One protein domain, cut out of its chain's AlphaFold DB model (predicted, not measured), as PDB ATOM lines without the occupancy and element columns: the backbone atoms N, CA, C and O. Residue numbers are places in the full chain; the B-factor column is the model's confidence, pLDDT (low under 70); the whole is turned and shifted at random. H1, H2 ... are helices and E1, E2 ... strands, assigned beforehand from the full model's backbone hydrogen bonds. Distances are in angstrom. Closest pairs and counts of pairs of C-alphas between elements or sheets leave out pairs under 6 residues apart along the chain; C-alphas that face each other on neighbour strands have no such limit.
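Overview. This is residues 12 to 90 of the 158 residues of an uncharacterized protein of Bdellovibrionales bacterium RIFOXYC1_FULL_39_130 (UniProt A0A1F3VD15). A long helix, H2, joins two very short strands, E1 and E2, that run side by side as a small parallel sheet, and a shorter helix, H1, crosses H2 over the last part of its length. Much of the remainder is loop: residues 68 to 90 run on from E2 with no named element, and residues 78 to 79 among them pair beside E2. The printed part has 79 residues, with two named helices and two named strands in the order H1, E1, H2, E2; the sheet's order is E1, E2, all parallel. Of the 32 residues in named elements, under half of those printed, helices hold 26 and strands 6, and the class is mostly helix. The whole is compact, with a radius of gyration of the C-alphas of 12.2 A and spans of 32 by 28 by 20 A.

Arrangement. H1, residues 12 to 20, touches H2, residues 37 to 53, and H2 does so with residues 46 to 53 alone. The closest C-alphas of the two are those of Ala 15 and Ala 50, 4.9 A apart. Their lines stand at a steep tilt of 60 degrees, and they run the same way. E1, residues 29 to 31, and E2, residues 65 to 67, are parallel neighbours, with 16 degrees between their directions. The C-alphas of Tyr 29 and Tyr 65 face each other at 4.6 A. N 30 and O 65 are within hydrogen-bond range at 2.8 A, and so are N 67 and O 30 at 2.8 A. E1, H2 and E2 form a strand-helix-strand unit, two parallel neighbour strands with a helix between them in the chain, and its crossover is right-handed. Residues 66 to 67 of E2 also pair, parallel, with residues 78 to 79. H1 and E2 are apart. In H1 every O i to N i+4 pair is within hydrogen-bond range; in H2 12 of 13 are.

Along the chain. H1 begins at C-alpha 12, at (20.544, -51.976, -27.896), and measures 12.7 A from first to last C-alpha. E1 measures 6.5 A. H2, from Pro 37 to Glu 53, is the longest helix, with 17 residues and 24.4 A; its C-alpha 37 is at (-1.130, -56.111, -25.110). E2 measures 6.6 A and ends at C-alpha 67, at (-0.696, -50.560, -36.888).

Size, cuts and confidence. The two C-alphas farthest apart are those of Gln 12 and Ser 87, at 33.1 A. The printed part has no cut. The link from H2 to E2, 11 residues, is long; that from H1 to E1, 8 residues, is short, and that from E1 to H2, 5 residues, is tight. The mean pLDDT of the printed part is 79.2, and it is under 70 at residues 12 to 13, 15, 22, 24, 58 to 59, 61 and 90.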
ATOM      1  N   GLN A  12      19.506 -52.250 -26.899       54.88
ATOM      2  CA  GLN A  12      20.544 -51.976 -27.896       54.88
ATOM      3  C   GLN A  12      20.199 -52.496 -29.303       54.88
ATOM      4  O   GLN A  12      20.662 -51.948 -30.296       54.88
ATOM      5  N   THR A  13      19.379 -53.539 -29.421       67.00
ATOM      6  CA  THR A  13      19.050 -54.155 -30.713       67.00
ATOM      7  C   THR A  13      18.066 -53.313 -31.511       67.00
ATOM      8  O   THR A  13      18.234 -53.188 -32.718       67.00
ATOM      9  N   LEU A  14      17.070 -52.704 -30.859       71.12
ATOM     10  CA  LEU A  14      16.070 -51.869 -31.534       71.12
ATOM     11  C   LEU A  14      16.702 -50.577 -32.050       71.12
ATOM     12  O   LEU A  14      16.523 -50.245 -33.218       71.12
ATOM     13  N   ALA A  15      17.526 -49.912 -31.237       69.50
ATOM     14  CA  ALA A  15      18.290 -48.745 -31.674       69.50
ATOM     15  C   ALA A  15      19.274 -49.086 -32.810       69.50
ATOM     16  O   ALA A  15      19.396 -48.325 -33.768       69.50
ATOM     17  N   CYS A  16      19.944 -50.244 -32.756       73.62
ATOM     18  CA  CYS A  16      20.804 -50.710 -33.850       73.62
ATOM     19  C   CYS A  16      20.019 -50.971 -35.140       73.62
ATOM     20  O   CYS A  16      20.459 -50.537 -36.200       73.62
ATOM     21  N   ILE A  17      18.849 -51.610 -35.056       73.69
ATOM     22  CA  ILE A  17      17.966 -51.807 -36.210       73.69
ATOM     23  C   ILE A  17      17.551 -50.441 -36.762       73.69
ATOM     24  O   ILE A  17      17.771 -50.164 -37.932       73.69
ATOM     25  N   LEU A  18      17.037 -49.537 -35.930       74.62
ATOM     26  CA  LEU A  18      16.587 -48.214 -36.372       74.62
ATOM     27  C   LEU A  18      17.711 -47.363 -36.998       74.62
ATOM     28  O   LEU A  18      17.412 -46.540 -37.855       74.62
ATOM     29  N   LYS A  19      18.991 -47.580 -36.650       75.00
ATOM     30  CA  LYS A  19      20.144 -46.944 -37.325       75.00
ATOM     31  C   LYS A  19      20.379 -47.448 -38.748       75.00
ATOM     32  O   LYS A  19      20.874 -46.690 -39.577       75.00
ATOM     33  N   GLU A  20      20.098 -48.718 -39.020       76.12
ATOM     34  CA  GLU A  20      20.310 -49.316 -40.346       76.12
ATOM     35  C   GLU A  20      19.181 -48.982 -41.328       76.12
ATOM     36  O   GLU A  20      19.368 -49.077 -42.542       76.12
ATOM     37  N   TYR A  21      18.018 -48.567 -40.820       72.50
ATOM     38  CA  TYR A  21      16.872 -48.195 -41.640       72.50
ATOM     39  C   TYR A  21      16.786 -46.669 -41.820       72.50
ATOM     40  O   TYR A  21      16.864 -45.927 -40.843       72.50
ATOM     41  N   PRO A  22      16.567 -46.169 -43.051       66.50
ATOM     42  CA  PRO A  22      16.447 -44.738 -43.328       66.50
ATOM     43  C   PRO A  22      15.066 -44.209 -42.902       66.50
ATOM     44  O   PRO A  22      14.159 -43.995 -43.715       66.50
ATOM     45  N   LEU A  23      14.881 -44.046 -41.592       73.50
ATOM     46  CA  LEU A  23      13.648 -43.545 -40.993       73.50
ATOM     47  C   LEU A  23      13.403 -42.104 -41.451       73.50
ATOM     48  O   LEU A  23      14.245 -41.229 -41.286       73.50
ATOM     49  N   GLY A  24      12.235 -41.865 -42.046       69.44
ATOM     50  CA  GLY A  24      11.819 -40.541 -42.512       69.44
ATOM     51  C   GLY A  24      12.121 -40.225 -43.971       69.44
ATOM     52  O   GLY A  24      11.502 -39.317 -44.526       69.44
ATOM     53  N   GLU A  25      13.001 -40.991 -44.612       71.88
ATOM     54  CA  GLU A  25      13.313 -40.838 -46.039       71.88
ATOM     55  C   GLU A  25      12.370 -41.656 -46.928       71.88
ATOM     56  O   GLU A  25      12.098 -41.282 -48.068       71.88
ATOM     57  N   ILE A  26      11.845 -42.768 -46.403       72.19
ATOM     58  CA  ILE A  26      10.990 -43.711 -47.131       72.19
ATOM     59  C   ILE A  26       9.724 -44.003 -46.304       72.19
ATOM     60  O   ILE A  26       9.821 -44.135 -45.080       72.19
ATOM     61  N   PRO A  27       8.538 -44.152 -46.931       77.19
ATOM     62  CA  PRO A  27       7.333 -44.609 -46.242       77.19
ATOM     63  C   PRO A  27       7.544 -45.989 -45.608       77.19
ATOM     64  O   PRO A  27       7.837 -46.960 -46.308       77.19
ATOM     65  N   HIS A  28       7.373 -46.092 -44.292       79.31
ATOM     66  CA  HIS A  28       7.474 -47.347 -43.548       79.31
ATOM     67  C   HIS A  28       6.463 -47.390 -42.392       79.31
ATOM     68  O   HIS A  28       6.080 -46.360 -41.834       79.31
ATOM     69  N   TYR A  29       5.986 -48.591 -42.077       85.31
ATOM     70  CA  TYR A  29       5.037 -48.829 -40.994       85.31
ATOM     71  C   TYR A  29       5.457 -50.058 -40.189       85.31
ATOM     72  O   TYR A  29       6.134 -50.948 -40.706       85.31
ATOM     73  N   LEU A  30       5.048 -50.097 -38.927       84.56
ATOM     74  CA  LEU A  30       5.264 -51.214 -38.018       84.56
ATOM     75  C   LEU A  30       3.925 -51.900 -37.769       84.56
ATOM     76  O   LEU A  30       3.011 -51.301 -37.203       84.56
ATOM     77  N   ASP A  31       3.804 -53.150 -38.208       84.75
ATOM     78  CA  ASP A  31       2.633 -53.964 -37.901       84.75
ATOM     79  C   ASP A  31       2.803 -54.621 -36.532       84.75
ATOM     80  O   ASP A  31       3.719 -55.418 -36.323       84.75
ATOM     81  N   THR A  32       1.932 -54.261 -35.591       84.75
ATOM     82  CA  THR A  32       1.957 -54.782 -34.217       84.75
ATOM     83  C   THR A  32       0.688 -55.550 -33.861       84.75
ATOM     84  O   THR A  32       0.431 -55.808 -32.686       84.75
ATOM     85  N   THR A  33      -0.100 -55.937 -34.869       83.38
ATOM     86  CA  THR A  33      -1.405 -56.588 -34.688       83.38
ATOM     87  C   THR A  33      -1.293 -57.938 -33.972       83.38
ATOM     88  O   THR A  33      -2.166 -58.287 -33.181       83.38
ATOM     89  N   ASP A  34      -0.189 -58.662 -34.178       81.50
ATOM     90  CA  ASP A  34       0.060 -59.973 -33.562       81.50
ATOM     91  C   ASP A  34       0.676 -59.890 -32.146       81.50
ATOM     92  O   ASP A  34       0.885 -60.916 -31.492       81.50
ATOM     93  N   LEU A  35       0.983 -58.686 -31.643       80.44
ATOM     94  CA  LEU A  35       1.573 -58.507 -30.314       80.44
ATOM     95  C   LEU A  35       0.500 -58.466 -29.221       80.44
ATOM     96  O   LEU A  35      -0.377 -57.597 -29.211       80.44
ATOM     97  N   ILE A  36       0.651 -59.361 -28.241       83.44
ATOM     98  CA  ILE A  36      -0.133 -59.385 -26.998       83.44
ATOM     99  C   ILE A  36      -0.031 -58.006 -26.295       83.44
ATOM    100  O   ILE A  36       1.072 -57.450 -26.280       83.44
ATOM    101  N   PRO A  37      -1.123 -57.445 -25.728       78.75
ATOM    102  CA  PRO A  37      -1.130 -56.111 -25.110       78.75
ATOM    103  C   PRO A  37       0.018 -55.821 -24.140       78.75
ATOM    104  O   PRO A  37       0.681 -54.797 -24.282       78.75
ATOM    105  N   GLU A  38       0.338 -56.739 -23.229       78.62
ATOM    106  CA  GLU A  38       1.406 -56.528 -22.242       78.62
ATOM    107  C   GLU A  38       2.793 -56.429 -22.900       78.62
ATOM    108  O   GLU A  38       3.651 -55.658 -22.473       78.62
ATOM    109  N   ASN A  39       3.018 -57.178 -23.982       79.94
ATOM    110  CA  ASN A  39       4.278 -57.129 -24.730       79.94
ATOM    111  C   ASN A  39       4.378 -55.878 -25.601       79.94
ATOM    112  O   ASN A  39       5.478 -55.424 -25.918       79.94
ATOM    113  N   PHE A  40       3.235 -55.338 -26.012       83.25
ATOM    114  CA  PHE A  40       3.182 -54.151 -26.837       83.25
ATOM    115  C   PHE A  40       3.572 -52.896 -26.074       83.25
ATOM    116  O   PHE A  40       4.332 -52.099 -26.609       83.25
ATOM    117  N   GLU A  41       3.102 -52.723 -24.840       82.88
ATOM    118  CA  GLU A  41       3.486 -51.561 -24.030       82.88
ATOM    119  C   GLU A  41       5.001 -51.516 -23.813       82.88
ATOM    120  O   GLU A  41       5.625 -50.472 -24.004       82.88
ATOM    121  N   MET A  42       5.603 -52.673 -23.518       83.94
ATOM    122  CA  MET A  42       7.055 -52.807 -23.396       83.94
ATOM    123  C   MET A  42       7.765 -52.481 -24.718       83.94
ATOM    124  O   MET A  42       8.720 -51.710 -24.729       83.94
ATOM    125  N   PHE A  43       7.285 -53.021 -25.843       84.75
ATOM    126  CA  PHE A  43       7.823 -52.709 -27.170       84.75
ATOM    127  C   PHE A  43       7.710 -51.215 -27.507       84.75
ATOM    128  O   PHE A  43       8.644 -50.622 -28.040       84.75
ATOM    129  N   PHE A  44       6.574 -50.600 -27.188       86.50
ATOM    130  CA  PHE A  44       6.300 -49.199 -27.469       86.50
ATOM    131  C   PHE A  44       7.217 -48.274 -26.661       86.50
ATOM    132  O   PHE A  44       7.755 -47.321 -27.218       86.50
ATOM    133  N   GLN A  45       7.461 -48.581 -25.383       85.75
ATOM    134  CA  GLN A  45       8.444 -47.853 -24.574       85.75
ATOM    135  C   GLN A  45       9.856 -47.979 -25.152       85.75
ATOM    136  O   GLN A  45      10.502 -46.965 -25.393       85.75
ATOM    137  N   GLN A  46      10.289 -49.197 -25.490       85.00
ATOM    138  CA  GLN A  46      11.600 -49.420 -26.108       85.00
ATOM    139  C   GLN A  46      11.758 -48.684 -27.445       85.00
ATOM    140  O   GLN A  46      12.837 -48.189 -27.766       85.00
ATOM    141  N   LEU A  47      10.684 -48.598 -28.233       85.12
ATOM    142  CA  LEU A  47      10.662 -47.845 -29.482       85.12
ATOM    143  C   LEU A  47      10.840 -46.342 -29.231       85.12
ATOM    144  O   LEU A  47      11.626 -45.703 -29.928       85.12
ATOM    145  N   LEU A  48      10.140 -45.782 -28.242       85.44
ATOM    146  CA  LEU A  48      10.280 -44.373 -27.870       85.44
ATOM    147  C   LEU A  48      11.685 -44.055 -27.356       85.44
ATOM    148  O   LEU A  48      12.270 -43.056 -27.771       85.44
ATOM    149  N   ASP A  49      12.238 -44.913 -26.503       85.25
ATOM    150  CA  ASP A  49      13.590 -44.752 -25.973       85.25
ATOM    151  C   ASP A  49      14.624 -44.772 -27.102       85.25
ATOM    152  O   ASP A  49      15.488 -43.895 -27.168       85.25
ATOM    153  N   ALA A  50      14.476 -45.687 -28.064       82.94
ATOM    154  CA  ALA A  50      15.356 -45.758 -29.223       82.94
ATOM    155  C   ALA A  50      15.216 -44.537 -30.155       82.94
ATOM    156  O   ALA A  50      16.219 -44.021 -30.644       82.94
ATOM    157  N   ILE A  51      14.000 -44.025 -30.384       80.62
ATOM    158  CA  ILE A  51      13.774 -42.794 -31.167       80.62
ATOM    159  C   ILE A  51      14.448 -41.590 -30.493       80.62
ATOM    160  O   ILE A  51      15.118 -40.799 -31.164       80.62
ATOM    161  N   ASN A  52      14.311 -41.479 -29.170       83.00
ATOM    162  CA  ASN A  52      14.921 -40.416 -28.373       83.00
ATOM    163  C   ASN A  52      16.454 -40.507 -28.376       83.00
ATOM    164  O   ASN A  52      17.126 -39.488 -28.553       83.00
ATOM    165  N   GLU A  53      17.018 -41.710 -28.227       83.81
ATOM    166  CA  GLU A  53      18.465 -41.948 -28.279       83.81
ATOM    167  C   GLU A  53      19.051 -41.539 -29.638       83.81
ATOM    168  O   GLU A  53      20.096 -40.887 -29.709       83.81
ATOM    169  N   LEU A  54      18.350 -41.872 -30.724       78.44
ATOM    170  CA  LEU A  54      18.760 -41.554 -32.092       78.44
ATOM    171  C   LEU A  54      18.480 -40.106 -32.501       78.44
ATOM    172  O   LEU A  54      18.921 -39.691 -33.572       78.44
ATOM    173  N   LYS A  55      17.786 -39.326 -31.657       77.56
ATOM    174  CA  LYS A  55      17.361 -37.944 -31.935       77.56
ATOM    175  C   LYS A  55      16.639 -37.809 -33.277       77.56
ATOM    176  O   LYS A  55      16.839 -36.836 -34.004       77.56
ATOM    177  N   ILE A  56      15.820 -38.800 -33.614       75.00
ATOM    178  CA  ILE A  56      15.021 -38.767 -34.836       75.00
ATOM    179  C   ILE A  56      13.903 -37.750 -34.616       75.00
ATOM    180  O   ILE A  56      13.108 -37.887 -33.688       75.00
ATOM    181  N   ASP A  57      13.859 -36.709 -35.449       71.00
ATOM    182  CA  ASP A  57      12.763 -35.740 -35.414       71.00
ATOM    183  C   ASP A  57      11.456 -36.469 -35.747       71.00
ATOM    184  O   ASP A  57      11.409 -37.255 -36.682       71.00
ATOM    185  N   THR A  58      10.385 -36.230 -35.000       62.81
ATOM    186  CA  THR A  58       9.071 -36.834 -35.262       62.81
ATOM    187  C   THR A  58       8.335 -36.162 -36.427       62.81
ATOM    188  O   THR A  58       7.313 -36.666 -36.892       62.81
ATOM    189  N   ARG A  59       8.863 -35.049 -36.955       66.31
ATOM    190  CA  ARG A  59       8.328 -34.287 -38.099       66.31
ATOM    191  C   ARG A  59       8.903 -34.716 -39.451       66.31
ATOM    192  O   ARG A  59       9.105 -33.886 -40.338       66.31
ATOM    193  N   LEU A  60       9.196 -36.000 -39.616       70.31
ATOM    194  CA  LEU A  60       9.756 -36.523 -40.861       70.31
ATOM    195  C   LEU A  60       8.777 -36.343 -42.024       70.31
ATOM    196  O   LEU A  60       7.562 -36.447 -41.853       70.31
ATOM    197  N   SER A  61       9.324 -36.179 -43.232       67.69
ATOM    198  CA  SER A  61       8.558 -36.202 -44.488       67.69
ATOM    199  C   SER A  61       7.686 -37.457 -44.610       67.69
ATOM    200  O   SER A  61       6.587 -37.402 -45.164       67.69
ATOM    201  N   TYR A  62       8.163 -38.575 -44.055       74.12
ATOM    202  CA  TYR A  62       7.428 -39.827 -43.934       74.12
ATOM    203  C   TYR A  62       7.434 -40.317 -42.478       74.12
ATOM    204  O   TYR A  62       8.395 -40.973 -42.067       74.12
ATOM    205  N   PRO A  63       6.391 -40.017 -41.683       78.19
ATOM    206  CA  PRO A  63       6.327 -40.477 -40.302       78.19
ATOM    207  C   PRO A  63       6.160 -41.998 -40.243       78.19
ATOM    208  O   PRO A  63       5.501 -42.604 -41.093       78.19
ATOM    209  N   THR A  64       6.746 -42.613 -39.219       81.06
ATOM    210  CA  THR A  64       6.553 -44.032 -38.907       81.06
ATOM    211  C   THR A  64       5.124 -44.245 -38.417       81.06
ATOM    212  O   THR A  64       4.741 -43.687 -37.393       81.06
ATOM    213  N   TYR A  65       4.330 -45.055 -39.115       85.00
ATOM    214  CA  TYR A  65       2.991 -45.429 -38.642       85.00
ATOM    215  C   TYR A  65       3.038 -46.746 -37.879       85.00
ATOM    216  O   TYR A  65       3.712 -47.687 -38.299       85.00
ATOM    217  N   LEU A  66       2.275 -46.842 -36.796       87.69
ATOM    218  CA  LEU A  66       2.109 -48.073 -36.036       87.69
ATOM    219  C   LEU A  66       0.704 -48.638 -36.258       87.69
ATOM    220  O   LEU A  66      -0.282 -47.925 -36.090       87.69
ATOM    221  N   ILE A  67       0.596 -49.907 -36.653       87.25
ATOM    222  CA  ILE A  67      -0.696 -50.560 -36.888       87.25
ATOM    223  C   ILE A  67      -1.114 -51.299 -35.621       87.25
ATOM    224  O   ILE A  67      -0.487 -52.294 -35.241       87.25
ATOM    225  N   ARG A  68      -2.154 -50.784 -34.960       87.38
ATOM    226  CA  ARG A  68      -2.761 -51.361 -33.761       87.38
ATOM    227  C   ARG A  68      -4.180 -50.832 -33.540       87.38
ATOM    228  O   ARG A  68      -4.426 -49.636 -33.642       87.38
ATOM    229  N   LYS A  69      -5.121 -51.724 -33.223       83.75
ATOM    230  CA  LYS A  69      -6.559 -51.402 -33.113       83.75
ATOM    231  C   LYS A  69      -6.976 -50.888 -31.729       83.75
ATOM    232  O   LYS A  69      -7.952 -50.155 -31.607       83.75
ATOM    233  N   ASP A  70      -6.267 -51.307 -30.692       85.25
ATOM    234  CA  ASP A  70      -6.566 -51.113 -29.269       85.25
ATOM    235  C   ASP A  70      -5.688 -50.038 -28.604       85.25
ATOM    236  O   ASP A  70      -5.707 -49.903 -27.385       85.25
ATOM    237  N   PHE A  71      -4.934 -49.255 -29.383       84.56
ATOM    238  CA  PHE A  71      -3.954 -48.310 -28.851       84.56
ATOM    239  C   PHE A  71      -3.986 -46.961 -29.572       84.56
ATOM    240  O   PHE A  71      -4.252 -46.884 -30.772       84.56
ATOM    241  N   LYS A  72      -3.700 -45.886 -28.836       83.44
ATOM    242  CA  LYS A  72      -3.520 -44.533 -29.370       83.44
ATOM    243  C   LYS A  72      -2.331 -43.881 -28.684       83.44
ATOM    244  O   LYS A  72      -2.157 -44.034 -27.480       83.44
ATOM    245  N   SER A  73      -1.546 -43.137 -29.451       82.06
ATOM    246  CA  SER A  73      -0.428 -42.358 -28.936       82.06
ATOM    247  C   SER A  73      -0.302 -41.045 -29.692       82.06
ATOM    248  O   SER A  73      -0.559 -40.998 -30.895       82.06
ATOM    249  N   ASP A  74       0.126 -40.006 -28.980       79.81
ATOM    250  CA  ASP A  74       0.464 -38.701 -29.554       79.81
ATOM    251  C   ASP A  74       1.920 -38.644 -30.046       79.81
ATOM    252  O   ASP A  74       2.277 -37.768 -30.830       79.81
ATOM    253  N   ALA A  75       2.772 -39.572 -29.596       81.25
ATOM    254  CA  ALA A  75       4.192 -39.586 -29.942       81.25
ATOM    255  C   ALA A  75       4.451 -40.177 -31.336       81.25
ATOM    256  O   ALA A  75       5.345 -39.720 -32.046       81.25
ATOM    257  N   ILE A  76       3.670 -41.189 -31.726       83.69
ATOM    258  CA  ILE A  76       3.776 -41.881 -33.014       83.69
ATOM    259  C   ILE A  76       2.361 -42.068 -33.577       83.69
ATOM    260  O   ILE A  76       1.495 -42.547 -32.844       83.69
ATOM    261  N   PRO A  77       2.107 -41.748 -34.859       85.56
ATOM    262  CA  PRO A  77       0.811 -41.982 -35.488       85.56
ATOM    263  C   PRO A  77       0.397 -43.460 -35.438       85.56
ATOM    264  O   PRO A  77       1.063 -44.323 -36.014       85.56
ATOM    265  N   VAL A  78      -0.737 -43.747 -34.793       87.94
ATOM    266  CA  VAL A  78      -1.303 -45.104 -34.692       87.94
ATOM    267  C   VAL A  78      -2.523 -45.246 -35.602       87.94
ATOM    268  O   VAL A  78      -3.415 -44.397 -35.599       87.94
ATOM    269  N   LEU A  79      -2.576 -46.328 -36.376       87.75
ATOM    270  CA  LEU A  79      -3.671 -46.671 -37.281       87.75
ATOM    271  C   LEU A  79      -4.273 -48.026 -36.913       87.75
ATOM    272  O   LEU A  79      -3.565 -48.959 -36.556       87.75
ATOM    273  N   ASN A  80      -5.583 -48.176 -37.101       86.00
ATOM    274  CA  ASN A  80      -6.286 -49.424 -36.780       86.00
ATOM    275  C   ASN A  80      -6.031 -50.566 -37.781       86.00
ATOM    276  O   ASN A  80      -6.287 -51.724 -37.464       86.00
ATOM    277  N   SER A  81      -5.624 -50.234 -39.009       84.06
ATOM    278  CA  SER A  81      -5.388 -51.166 -40.116       84.06
ATOM    279  C   SER A  81      -4.379 -50.559 -41.088       84.06
ATOM    280  O   SER A  81      -4.288 -49.334 -41.210       84.06
ATOM    281  N   VAL A  82      -3.687 -51.424 -41.831       82.62
ATOM    282  CA  VAL A  82      -2.835 -51.073 -42.978       82.62
ATOM    283  C   VAL A  82      -3.614 -50.268 -44.032       82.62
ATOM    284  O   VAL A  82      -3.047 -49.396 -44.683       82.62
ATOM    285  N   ASP A  83      -4.928 -50.478 -44.150       81.88
ATOM    286  CA  ASP A  83      -5.791 -49.730 -45.081       81.88
ATOM    287  C   ASP A  83      -5.905 -48.236 -44.740       81.88
ATOM    288  O   ASP A  83      -6.271 -47.430 -45.592       81.88
ATOM    289  N   GLY A  84      -5.597 -47.859 -43.494       80.94
ATOM    290  CA  GLY A  84      -5.585 -46.469 -43.042       80.94
ATOM    291  C   GLY A  84      -4.317 -45.703 -43.425       80.94
ATOM    292  O   GLY A  84      -4.215 -44.519 -43.106       80.94
ATOM    293  N   LEU A  85      -3.337 -46.358 -44.059       84.44
ATOM    294  CA  LEU A  85      -2.094 -45.709 -44.463       84.44
ATOM    295  C   LEU A  85      -2.337 -44.695 -45.594       84.44
ATOM    296  O   LEU A  85      -3.158 -44.934 -46.484       84.44
ATOM    297  N   PRO A  86      -1.591 -43.576 -45.618       82.06
ATOM    298  CA  PRO A  86      -1.673 -42.614 -46.709       82.06
ATOM    299  C   PRO A  86      -1.409 -43.241 -48.083       82.06
ATOM    300  O   PRO A  86      -0.599 -44.154 -48.236       82.06
ATOM    301  N   SER A  87      -2.021 -42.685 -49.129       77.19
ATOM    302  CA  SER A  87      -1.964 -43.227 -50.496       77.19
ATOM    303  C   SER A  87      -0.549 -43.370 -51.077       77.19
ATOM    304  O   SER A  87      -0.330 -44.214 -51.942       77.19
ATOM    305  N   PHE A  88       0.424 -42.595 -50.591       76.94
ATOM    306  CA  PHE A  88       1.828 -42.696 -51.000       76.94
ATOM    307  C   PHE A  88       2.567 -43.914 -50.409       76.94
ATOM    308  O   PHE A  88       3.608 -44.292 -50.941       76.94
ATOM    309  N   PHE A  89       2.027 -44.567 -49.367       73.00
ATOM    310  CA  PHE A  89       2.483 -45.891 -48.911       73.00
ATOM    311  C   PHE A  89       2.056 -46.998 -49.872       73.00
ATOM    312  O   PHE A  89       2.717 -48.029 -50.000       73.00
ATOM    313  N   MET A  90       0.941 -46.789 -50.570       67.25
ATOM    314  CA  MET A  90       0.397 -47.766 -51.493       67.25
ATOM    315  C   MET A  90       1.070 -47.616 -52.853       67.25
ATOM    316  O   MET A  90       0.587 -46.933 -53.761       67.25
TER     317      MET A  90